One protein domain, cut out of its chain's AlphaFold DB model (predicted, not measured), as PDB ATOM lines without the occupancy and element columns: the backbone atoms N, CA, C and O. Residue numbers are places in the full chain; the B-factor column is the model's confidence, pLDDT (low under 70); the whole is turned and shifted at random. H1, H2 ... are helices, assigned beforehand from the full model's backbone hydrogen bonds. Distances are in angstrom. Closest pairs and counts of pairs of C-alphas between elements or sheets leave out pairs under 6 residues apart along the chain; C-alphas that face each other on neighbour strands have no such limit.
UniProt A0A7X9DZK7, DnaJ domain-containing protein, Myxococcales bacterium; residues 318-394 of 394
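AT A GLANCE: This is residues 318 to 394 of the 394 residues of the protein "DnaJ domain-containing protein" of Myxococcales bacterium (UniProt A0A7X9DZK7). Look first at long H5: H3 runs side by side with it, opposite ways, while H1 crosses it slantwise and short H2 and H4 pack on it. The 77 printed residues hold five named helices, H1 to H5 in chain order, and no named strand: all helix. The whole is compact, radius of gyration of the C-alphas 12.6 A, spanning 38 by 23 by 16 A.

IN THESE COORDINATES: Find C-alpha 370 at (259.280, 208.411, 214.648); H5 runs 33.0 A to residue 392. H3, residues 345 to 359, covers 20.8 A. H1, residues 318 to 327, begins at (269.106, 198.311, 215.623). H2 is residues 333 to 336, H4 361 to 364.

HOW THE PARTS SIT: H5 is the hub. H3 touches it at a shallow tilt of 6 degrees, closest C-alphas Tyr 359 and Leu 376, 6.1 A. H1 touches H5 residues 372 to 379 alone, at a steep tilt of 55 degrees; closest C-alphas Ile 319 and Gly 372, 6.0 A. H2 touches H5 residues 382 to 390 alone; closest C-alphas Pro 333 and Ala 386, 4.4 A. H4 touches H5 residues 373 to 380 alone; closest C-alphas Pro 361 and Leu 376, 5.5 A. In H1, H3 and H5 every O i to N i+4 pair is within hydrogen-bond range; H2 and H4 are too short for one.

THE WHOLE: The printed part has no cut, no link is long, and no printed residue is under 70 in pLDDT.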
ATOM      1  N   VAL A 318     270.224 198.891 214.873       92.25
ATOM      2  CA  VAL A 318     269.106 198.311 215.623       92.25
ATOM      3  C   VAL A 318     267.808 198.286 214.805       92.25
ATOM      4  O   VAL A 318     267.114 197.275 214.815       92.25
ATOM      5  N   ILE A 319     267.480 199.349 214.062       94.25
ATOM      6  CA  ILE A 319     266.291 199.402 213.192       94.25
ATOM      7  C   ILE A 319     266.426 198.464 212.006       94.25
ATOM      8  O   ILE A 319     265.486 197.727 211.702       94.25
ATOM      9  N   ARG A 320     267.600 198.433 211.373       93.56
ATOM     10  CA  ARG A 320     267.869 197.511 210.267       93.56
ATOM     11  C   ARG A 320     267.713 196.055 210.709       93.56
ATOM     12  O   ARG A 320     267.098 195.253 210.009       93.56
ATOM     13  N   GLU A 321     268.240 195.713 211.882       94.38
ATOM     14  CA  GLU A 321     268.106 194.378 212.466       94.38
ATOM     15  C   GLU A 321     266.658 194.070 212.869       94.38
ATOM     16  O   GLU A 321     266.152 192.994 212.553       94.38
ATOM     17  N   ALA A 322     265.949 195.030 213.471       95.75
ATOM     18  CA  ALA A 322     264.542 194.883 213.829       95.75
ATOM     19  C   ALA A 322     263.647 194.653 212.599       95.75
ATOM     20  O   ALA A 322     262.805 193.753 212.608       95.75
ATOM     21  N   ARG A 323     263.871 195.396 211.507       95.81
ATOM     22  CA  ARG A 323     263.206 195.154 210.217       95.81
ATOM     23  C   ARG A 323     263.550 193.787 209.656       95.81
ATOM     24  O   ARG A 323     262.657 193.098 209.177       95.81
ATOM     25  N   ALA A 324     264.815 193.373 209.730       94.88
ATOM     26  CA  ALA A 324     265.218 192.045 209.282       94.88
ATOM     27  C   ALA A 324     264.516 190.935 210.083       94.88
ATOM     28  O   ALA A 324     264.115 189.939 209.489       94.88
ATOM     29  N   LEU A 325     264.321 191.109 211.396       94.62
ATOM     30  CA  LEU A 325     263.553 190.183 212.234       94.62
ATOM     31  C   LEU A 325     262.068 190.157 211.854       94.62
ATOM     32  O   LEU A 325     261.511 189.075 211.699       94.62
ATOM     33  N   LEU A 326     261.446 191.321 211.639       95.69
ATOM     34  CA  LEU A 326     260.045 191.426 211.210       95.69
ATOM     35  C   LEU A 326     259.802 190.875 209.796       95.69
ATOM     36  O   LEU A 326     258.741 190.322 209.521       95.69
ATOM     37  N   ALA A 327     260.778 191.008 208.896       95.75
ATOM     38  CA  ALA A 327     260.690 190.526 207.521       95.75
ATOM     39  C   ALA A 327     260.872 189.004 207.397       95.75
ATOM     40  O   ALA A 327     260.550 188.432 206.350       95.75
ATOM     41  N   ARG A 328     261.387 188.324 208.433       94.38
ATOM     42  CA  ARG A 328     261.469 186.859 208.437       94.38
ATOM     43  C   ARG A 328     260.048 186.291 208.408       94.38
ATOM     44  O   ARG A 328     259.235 186.651 209.257       94.38
ATOM     45  N   PRO A 329     259.731 185.360 207.492       90.50
ATOM     46  CA  PRO A 329     258.449 184.668 207.486       90.50
ATOM     47  C   PRO A 329     258.407 183.639 208.628       90.50
ATOM     48  O   PRO A 329     258.446 182.433 208.388       90.50
ATOM     49  N   ALA A 330     258.375 184.106 209.877       79.19
ATOM     50  CA  ALA A 330     258.264 183.250 211.049       79.19
ATOM     51  C   ALA A 330     256.838 182.693 211.133       79.19
ATOM     52  O   ALA A 330     255.856 183.437 211.093       79.19
ATOM     53  N   LYS A 331     256.720 181.368 211.223       81.62
ATOM     54  CA  LYS A 331     255.426 180.675 211.282       81.62
ATOM     55  C   LYS A 331     255.055 180.277 212.702       81.62
ATOM     56  O   LYS A 331     253.874 180.051 212.967       81.62
ATOM     57  N   THR A 332     256.029 180.178 213.608       96.44
ATOM     58  CA  THR A 332     255.795 179.725 214.983       96.44
ATOM     59  C   THR A 332     256.355 180.696 216.034       96.44
ATOM     60  O   THR A 332     257.378 181.336 215.797       96.44
ATOM     61  N   PRO A 333     255.736 180.795 217.230       97.31
ATOM     62  CA  PRO A 333     256.246 181.627 218.324       97.31
ATOM     63  C   PRO A 333     257.691 181.318 218.748       97.31
ATOM     64  O   PRO A 333     258.407 182.211 219.187       97.31
ATOM     65  N   ALA A 334     258.131 180.063 218.609       97.12
ATOM     66  CA  ALA A 334     259.506 179.666 218.915       97.12
ATOM     67  C   ALA A 334     260.506 180.234 217.894       97.12
ATOM     68  O   ALA A 334     261.543 180.745 218.297       97.12
ATOM     69  N   GLU A 335     260.163 180.234 216.601       96.50
ATOM     70  CA  GLU A 335     260.992 180.834 215.542       96.50
ATOM     71  C   GLU A 335     261.143 182.350 215.705       96.50
ATOM     72  O   GLU A 335     262.215 182.886 215.450       96.50
ATOM     73  N   VAL A 336     260.090 183.044 216.159       96.38
ATOM     74  CA  VAL A 336     260.141 184.493 216.432       96.38
ATOM     75  C   VAL A 336     261.207 184.830 217.481       96.38
ATOM     76  O   VAL A 336     261.867 185.861 217.373       96.38
ATOM     77  N   LEU A 337     261.386 183.963 218.480       96.56
ATOM     78  CA  LEU A 337     262.396 184.113 219.529       96.56
ATOM     79  C   LEU A 337     263.718 183.399 219.199       96.56
ATOM     80  O   LEU A 337     264.592 183.358 220.055       96.56
ATOM     81  N   ASP A 338     263.867 182.836 217.996       95.94
ATOM     82  CA  ASP A 338     265.033 182.042 217.574       95.94
ATOM     83  C   ASP A 338     265.341 180.851 218.509       95.94
ATOM     84  O   ASP A 338     266.485 180.549 218.848       95.94
ATOM     85  N   LEU A 339     264.285 180.174 218.970       96.88
ATOM     86  CA  LEU A 339     264.349 179.043 219.895       96.88
ATOM     87  C   LEU A 339     263.962 177.725 219.222       96.88
ATOM     88  O   LEU A 339     263.106 177.663 218.338       96.88
ATOM     89  N   SER A 340     264.530 176.629 219.729       96.62
ATOM     90  CA  SER A 340     264.116 175.283 219.327       96.62
ATOM     91  C   SER A 340     262.677 174.978 219.782       96.62
ATOM     92  O   SER A 340     262.295 175.342 220.902       96.62
ATOM     93  N   PRO A 341     261.863 174.263 218.977       95.62
ATOM     94  CA  PRO A 341     260.536 173.827 219.397       95.62
ATOM     95  C   PRO A 341     260.620 172.999 220.687       95.62
ATOM     96  O   PRO A 341     261.274 171.961 220.726       95.62
ATOM     97  N   GLY A 342     259.963 173.458 221.754       95.44
ATOM     98  CA  GLY A 342     260.001 172.791 223.061       95.44
ATOM     99  C   GLY A 342     261.109 173.263 224.012       95.44
ATOM    100  O   GLY A 342     261.244 172.676 225.089       95.44
ATOM    101  N   ALA A 343     261.840 174.338 223.687       97.31
ATOM    102  CA  ALA A 343     262.815 174.965 224.587       97.31
ATOM    103  C   ALA A 343     262.214 175.261 225.981       97.31
ATOM    104  O   ALA A 343     261.083 175.766 226.037       97.31
ATOM    105  N   PRO A 344     262.897 174.913 227.097       97.81
ATOM    106  CA  PRO A 344     262.405 175.083 228.466       97.81
ATOM    107  C   PRO A 344     261.965 176.520 228.776       97.81
ATOM    108  O   PRO A 344     262.514 177.478 228.241       97.81
ATOM    109  N   LEU A 345     260.983 176.682 229.673       97.56
ATOM    110  CA  LEU A 345     260.388 177.995 229.976       97.56
ATOM    111  C   LEU A 345     261.426 179.029 230.447       97.56
ATOM    112  O   LEU A 345     261.311 180.207 230.118       97.56
ATOM    113  N   ASP A 346     262.447 178.593 231.184       97.88
ATOM    114  CA  ASP A 346     263.512 179.478 231.663       97.88
ATOM    115  C   ASP A 346     264.383 180.013 230.517       97.88
ATOM    116  O   ASP A 346     264.773 181.180 230.529       97.88
ATOM    117  N   GLU A 347     264.628 179.198 229.486       97.88
ATOM    118  CA  GLU A 347     265.336 179.619 228.274       97.88
ATOM    119  C   GLU A 347     264.486 180.594 227.453       97.88
ATOM    120  O   GLU A 347     264.980 181.647 227.050       97.88
ATOM    121  N   VAL A 348     263.183 180.310 227.314       97.94
ATOM    122  CA  VAL A 348     262.215 181.217 226.671       97.94
ATOM    123  C   VAL A 348     262.225 182.593 227.342       97.94
ATOM    124  O   VAL A 348     262.333 183.611 226.660       97.94
ATOM    125  N   ARG A 349     262.169 182.638 228.680       98.06
ATOM    126  CA  ARG A 349     262.245 183.889 229.454       98.06
ATOM    127  C   ARG A 349     263.560 184.619 229.224       98.06
ATOM    128  O   ARG A 349     263.544 185.820 228.970       98.06
ATOM    129  N   LYS A 350     264.687 183.909 229.313       98.06
ATOM    130  CA  LYS A 350     266.022 184.494 229.154       98.06
ATOM    131  C   LYS A 350     266.176 185.170 227.790       98.06
ATOM    132  O   LYS A 350     266.626 186.312 227.735       98.06
ATOM    133  N   VAL A 351     265.784 184.490 226.713       97.94
ATOM    134  CA  VAL A 351     265.891 185.031 225.352       97.94
ATOM    135  C   VAL A 351     264.920 186.188 225.135       97.94
ATOM    136  O   VAL A 351     265.335 187.235 224.643       97.94
ATOM    137  N   TYR A 352     263.667 186.058 225.582       98.06
ATOM    138  CA  TYR A 352     262.690 187.145 225.507       98.06
ATOM    139  C   TYR A 352     263.192 188.425 226.189       98.06
ATOM    140  O   TYR A 352     263.201 189.481 225.561       98.06
ATOM    141  N   PHE A 353     263.661 188.344 227.440       97.88
ATOM    142  CA  PHE A 353     264.160 189.526 228.147       97.88
ATOM    143  C   PHE A 353     265.409 190.116 227.492       97.88
ATOM    144  O   PHE A 353     265.528 191.334 227.451       97.88
ATOM    145  N   GLY A 354     266.298 189.291 226.925       97.19
ATOM    146  CA  GLY A 354     267.443 189.784 226.153       97.19
ATOM    147  C   GLY A 354     267.026 190.569 224.904       97.19
ATOM    148  O   GLY A 354     267.566 191.642 224.638       97.19
ATOM    149  N   LEU A 355     266.027 190.077 224.164       96.88
ATOM    150  CA  LEU A 355     265.488 190.773 222.993       96.88
ATOM    151  C   LEU A 355     264.739 192.051 223.388       96.88
ATOM    152  O   LEU A 355     264.940 193.089 222.766       96.88
ATOM    153  N   VAL A 356     263.927 192.008 224.446       97.50
ATOM    154  CA  VAL A 356     263.252 193.196 224.986       97.50
ATOM    155  C   VAL A 356     264.263 194.253 225.409       97.50
ATOM    156  O   VAL A 356     264.114 195.405 225.028       97.50
ATOM    157  N   ASP A 357     265.310 193.877 226.137       96.69
ATOM    158  CA  ASP A 357     266.338 194.809 226.601       96.69
ATOM    159  C   ASP A 357     267.036 195.531 225.435       96.69
ATOM    160  O   ASP A 357     267.303 196.735 225.503       96.69
ATOM    161  N   ARG A 358     267.266 194.808 224.332       95.75
ATOM    162  CA  ARG A 358     267.875 195.332 223.103       95.75
ATOM    163  C   ARG A 358     266.921 196.210 222.286       95.75
ATOM    164  O   ARG A 358     267.337 197.262 221.800       95.75
ATOM    165  N   TYR A 359     265.662 195.800 222.140       97.00
ATOM    166  CA  TYR A 359     264.697 196.399 221.207       97.00
ATOM    167  C   TYR A 359     263.590 197.231 221.873       97.00
ATOM    168  O   TYR A 359     262.624 197.602 221.208       97.00
ATOM    169  N   HIS A 360     263.698 197.550 223.167       97.75
ATOM    170  CA  HIS A 360     262.681 198.345 223.857       97.75
ATOM    171  C   HIS A 360     262.566 199.758 223.248       97.75
ATOM    172  O   HIS A 360     263.561 200.489 223.261       97.75
ATOM    173  N   PRO A 361     261.382 200.209 222.789       96.81
ATOM    174  CA  PRO A 361     261.238 201.502 222.112       96.81
ATOM    175  C   PRO A 361     261.666 202.685 222.996       96.81
ATOM    176  O   PRO A 361     262.355 203.586 222.519       96.81
ATOM    177  N   ASP A 362     261.369 202.652 224.302       96.25
ATOM    178  CA  ASP A 362     261.760 203.740 225.217       96.25
ATOM    179  C   ASP A 362     263.277 203.937 225.342       96.25
ATOM    180  O   ASP A 362     263.721 205.061 225.561       96.25
ATOM    181  N   ARG A 363     264.089 202.885 225.159       93.25
ATOM    182  CA  ARG A 363     265.557 203.008 225.217       93.25
ATOM    183  C   ARG A 363     266.133 203.762 224.026       93.25
ATOM    184  O   ARG A 363     267.241 204.280 224.110       93.25
ATOM    185  N   HIS A 364     265.388 203.821 222.928       91.56
ATOM    186  CA  HIS A 364     265.838 204.424 221.678       91.56
ATOM    187  C   HIS A 364     265.090 205.718 221.335       91.56
ATOM    188  O   HIS A 364     265.354 206.318 220.295       91.56
ATOM    189  N   ARG A 365     264.190 206.180 222.214       90.62
ATOM    190  CA  ARG A 365     263.293 207.325 221.985       90.62
ATOM    191  C   ARG A 365     264.006 208.643 221.694       90.62
ATOM    192  O   ARG A 365     263.477 209.457 220.949       90.62
ATOM    193  N   GLU A 366     265.180 208.855 222.279       83.31
ATOM    194  CA  GLU A 366     265.969 210.079 222.078       83.31
ATOM    195  C   GLU A 366     266.832 210.032 220.812       83.31
ATOM    196  O   GLU A 366     267.235 211.074 220.301       83.31
ATOM    197  N   ARG A 367     267.124 208.828 220.307       83.56
ATOM    198  CA  ARG A 367     268.079 208.601 219.215       83.56
ATOM    199  C   ARG A 367     267.404 208.391 217.865       83.56
ATOM    200  O   ARG A 367     267.985 208.732 216.840       83.56
ATOM    201  N   LEU A 368     266.216 207.795 217.863       86.12
ATOM    202  CA  LEU A 368     265.527 207.389 216.646       86.12
ATOM    203  C   LEU A 368     264.452 208.379 216.226       86.12
ATOM    204  O   LEU A 368     263.831 209.064 217.038       86.12
ATOM    205  N   ASP A 369     264.198 208.392 214.926       87.56
ATOM    206  CA  ASP A 369     263.076 209.098 214.345       87.56
ATOM    207  C   ASP A 369     261.739 208.364 214.622       87.56
ATOM    208  O   ASP A 369     261.711 207.200 215.045       87.56
ATOM    209  N   PRO A 370     260.585 209.020 214.394       90.75
ATOM    210  CA  PRO A 370     259.280 208.411 214.648       90.75
ATOM    211  C   PRO A 370     259.009 207.137 213.836       90.75
ATOM    212  O   PRO A 370     258.209 206.305 214.263       90.75
ATOM    213  N   GLU A 371     259.628 206.981 212.662       90.94
ATOM    214  CA  GLU A 371     259.487 205.775 211.846       90.94
ATOM    215  C   GLU A 371     260.249 204.595 212.457       90.94
ATOM    216  O   GLU A 371     259.662 203.525 212.631       90.94
ATOM    217  N   GLY A 372     261.505 204.795 212.873       92.62
ATOM    218  CA  GLY A 372     262.278 203.790 213.599       92.62
ATOM    219  C   GLY A 372     261.578 203.338 214.882       92.62
ATOM    220  O   GLY A 372     261.479 202.139 215.152       92.62
ATOM    221  N   LEU A 373     260.991 204.269 215.639       95.19
ATOM    222  CA  LEU A 373     260.240 203.918 216.849       95.19
ATOM    223  C   LEU A 373     259.030 203.021 216.561       95.19
ATOM    224  O   LEU A 373     258.803 202.063 217.297       95.19
ATOM    225  N   ARG A 374     258.302 203.256 215.463       96.56
ATOM    226  CA  ARG A 374     257.181 202.386 215.058       96.56
ATOM    227  C   ARG A 374     257.636 200.964 214.738       96.56
ATOM    228  O   ARG A 374     256.949 200.019 215.114       96.56
ATOM    229  N   VAL A 375     258.790 200.811 214.086       96.44
ATOM    230  CA  VAL A 375     259.382 199.492 213.803       96.44
ATOM    231  C   VAL A 375     259.697 198.754 215.108       96.44
ATOM    232  O   VAL A 375     259.370 197.574 215.241       96.44
ATOM    233  N   LEU A 376     260.296 199.435 216.093       96.56
ATOM    234  CA  LEU A 376     260.590 198.826 217.396       96.56
ATOM    235  C   LEU A 376     259.325 198.471 218.174       96.56
ATOM    236  O   LEU A 376     259.258 197.394 218.759       96.56
ATOM    237  N   GLU A 377     258.309 199.335 218.165       97.81
ATOM    238  CA  GLU A 377     257.015 199.046 218.788       97.81
ATOM    239  C   GLU A 377     256.340 197.815 218.168       97.81
ATOM    240  O   GLU A 377     255.777 196.986 218.886       97.81
ATOM    241  N   GLU A 378     256.400 197.676 216.842       97.50
ATOM    242  CA  GLU A 378     255.862 196.518 216.133       97.50
ATOM    243  C   GLU A 378     256.610 195.234 216.508       97.50
ATOM    244  O   GLU A 378     255.977 194.257 216.923       97.50
ATOM    245  N   LEU A 379     257.947 195.251 216.456       97.12
ATOM    246  CA  LEU A 379     258.768 194.116 216.876       97.12
ATOM    247  C   LEU A 379     258.495 193.744 218.336       97.12
ATOM    248  O   LEU A 379     258.291 192.572 218.648       97.12
ATOM    249  N   PHE A 380     258.418 194.726 219.229       97.69
ATOM    250  CA  PHE A 380     258.146 194.506 220.645       97.69
ATOM    251  C   PHE A 380     256.798 193.805 220.878       97.69
ATOM    252  O   PHE A 380     256.715 192.862 221.671       97.69
ATOM    253  N   ARG A 381     255.744 194.196 220.147       97.75
ATOM    254  CA  ARG A 381     254.439 193.512 220.195       97.75
ATOM    255  C   ARG A 381     254.535 192.065 219.715       97.75
ATOM    256  O   ARG A 381     253.960 191.182 220.349       97.75
ATOM    257  N   VAL A 382     255.264 191.819 218.624       96.88
ATOM    258  CA  VAL A 382     255.476 190.470 218.072       96.88
ATOM    259  C   VAL A 382     256.214 189.575 219.074       96.88
ATOM    260  O   VAL A 382     255.760 188.463 219.347       96.88
ATOM    261  N   LEU A 383     257.289 190.081 219.687       96.88
ATOM    262  CA  LEU A 383     258.057 189.372 220.717       96.88
ATOM    263  C   LEU A 383     257.204 189.054 221.953       96.88
ATOM    264  O   LEU A 383     257.228 187.926 222.445       96.88
ATOM    265  N   THR A 384     256.420 190.027 222.429       97.81
ATOM    266  CA  THR A 384     255.545 189.866 223.604       97.81
ATOM    267  C   THR A 384     254.493 188.789 223.362       97.81
ATOM    268  O   THR A 384     254.348 187.869 224.166       97.81
ATOM    269  N   ARG A 385     253.820 188.834 222.207       97.75
ATOM    270  CA  ARG A 385     252.822 187.830 221.829       97.75
ATOM    271  C   ARG A 385     253.429 186.428 221.726       97.75
ATOM    272  O   ARG A 385     252.832 185.466 222.203       97.75
ATOM    273  N   ALA A 386     254.610 186.300 221.118       97.06
ATOM    274  CA  ALA A 386     255.290 185.013 220.999       97.06
ATOM    275  C   ALA A 386     255.641 184.417 222.375       97.06
ATOM    276  O   ALA A 386     255.426 183.226 222.613       97.06
ATOM    277  N   TYR A 387     256.123 185.254 223.296       98.00
ATOM    278  CA  TYR A 387     256.396 184.860 224.676       98.00
ATOM    279  C   TYR A 387     255.129 184.393 225.408       98.00
ATOM    280  O   TYR A 387     255.127 183.313 226.004       98.00
ATOM    281  N   GLU A 388     254.037 185.158 225.321       97.94
ATOM    282  CA  GLU A 388     252.751 184.809 225.933       97.94
ATOM    283  C   GLU A 388     252.241 183.449 225.433       97.94
ATOM    284  O   GLU A 388     251.937 182.570 226.241       97.94
ATOM    285  N   GLU A 389     252.240 183.223 224.114       97.38
ATOM    286  CA  GLU A 389     251.782 181.967 223.506       97.38
ATOM    287  C   GLU A 389     252.628 180.746 223.917       97.38
ATOM    288  O   GLU A 389     252.087 179.649 224.085       97.38
ATOM    289  N   LEU A 390     253.946 180.904 224.086       97.12
ATOM    290  CA  LEU A 390     254.825 179.831 224.570       97.12
ATOM    291  C   LEU A 390     254.654 179.574 226.066       97.12
ATOM    292  O   LEU A 390     254.698 178.420 226.497       97.12
ATOM    293  N   SER A 391     254.451 180.634 226.849       97.12
ATOM    294  CA  SER A 391     254.261 180.536 228.295       97.12
ATOM    295  C   SER A 391     252.925 179.890 228.668       97.12
ATOM    296  O   SER A 391     252.883 179.132 229.626       97.12
ATOM    297  N   ALA A 392     251.863 180.111 227.885       97.00
ATOM    298  CA  ALA A 392     250.534 179.551 228.137       97.00
ATOM    299  C   ALA A 392     250.409 178.049 227.811       97.00
ATOM    300  O   ALA A 392     249.476 177.392 228.266       97.00
ATOM    301  N   LYS A 393     251.314 177.500 226.990       94.31
ATOM    302  CA  LYS A 393     251.319 176.076 226.601       94.31
ATOM    303  C   LYS A 393     252.016 175.163 227.616       94.31
ATOM    304  O   LYS A 393     252.059 173.954 227.393       94.31
ATOM    305  N   ARG A 394     252.595 175.727 228.676       88.00
ATOM    306  CA  ARG A 394     253.330 175.019 229.728       88.00
ATOM    307  C   ARG A 394     252.629 175.214 231.059       88.00
ATOM    308  O   ARG A 394     252.636 174.236 231.835       88.00
TER     309      ARG A 394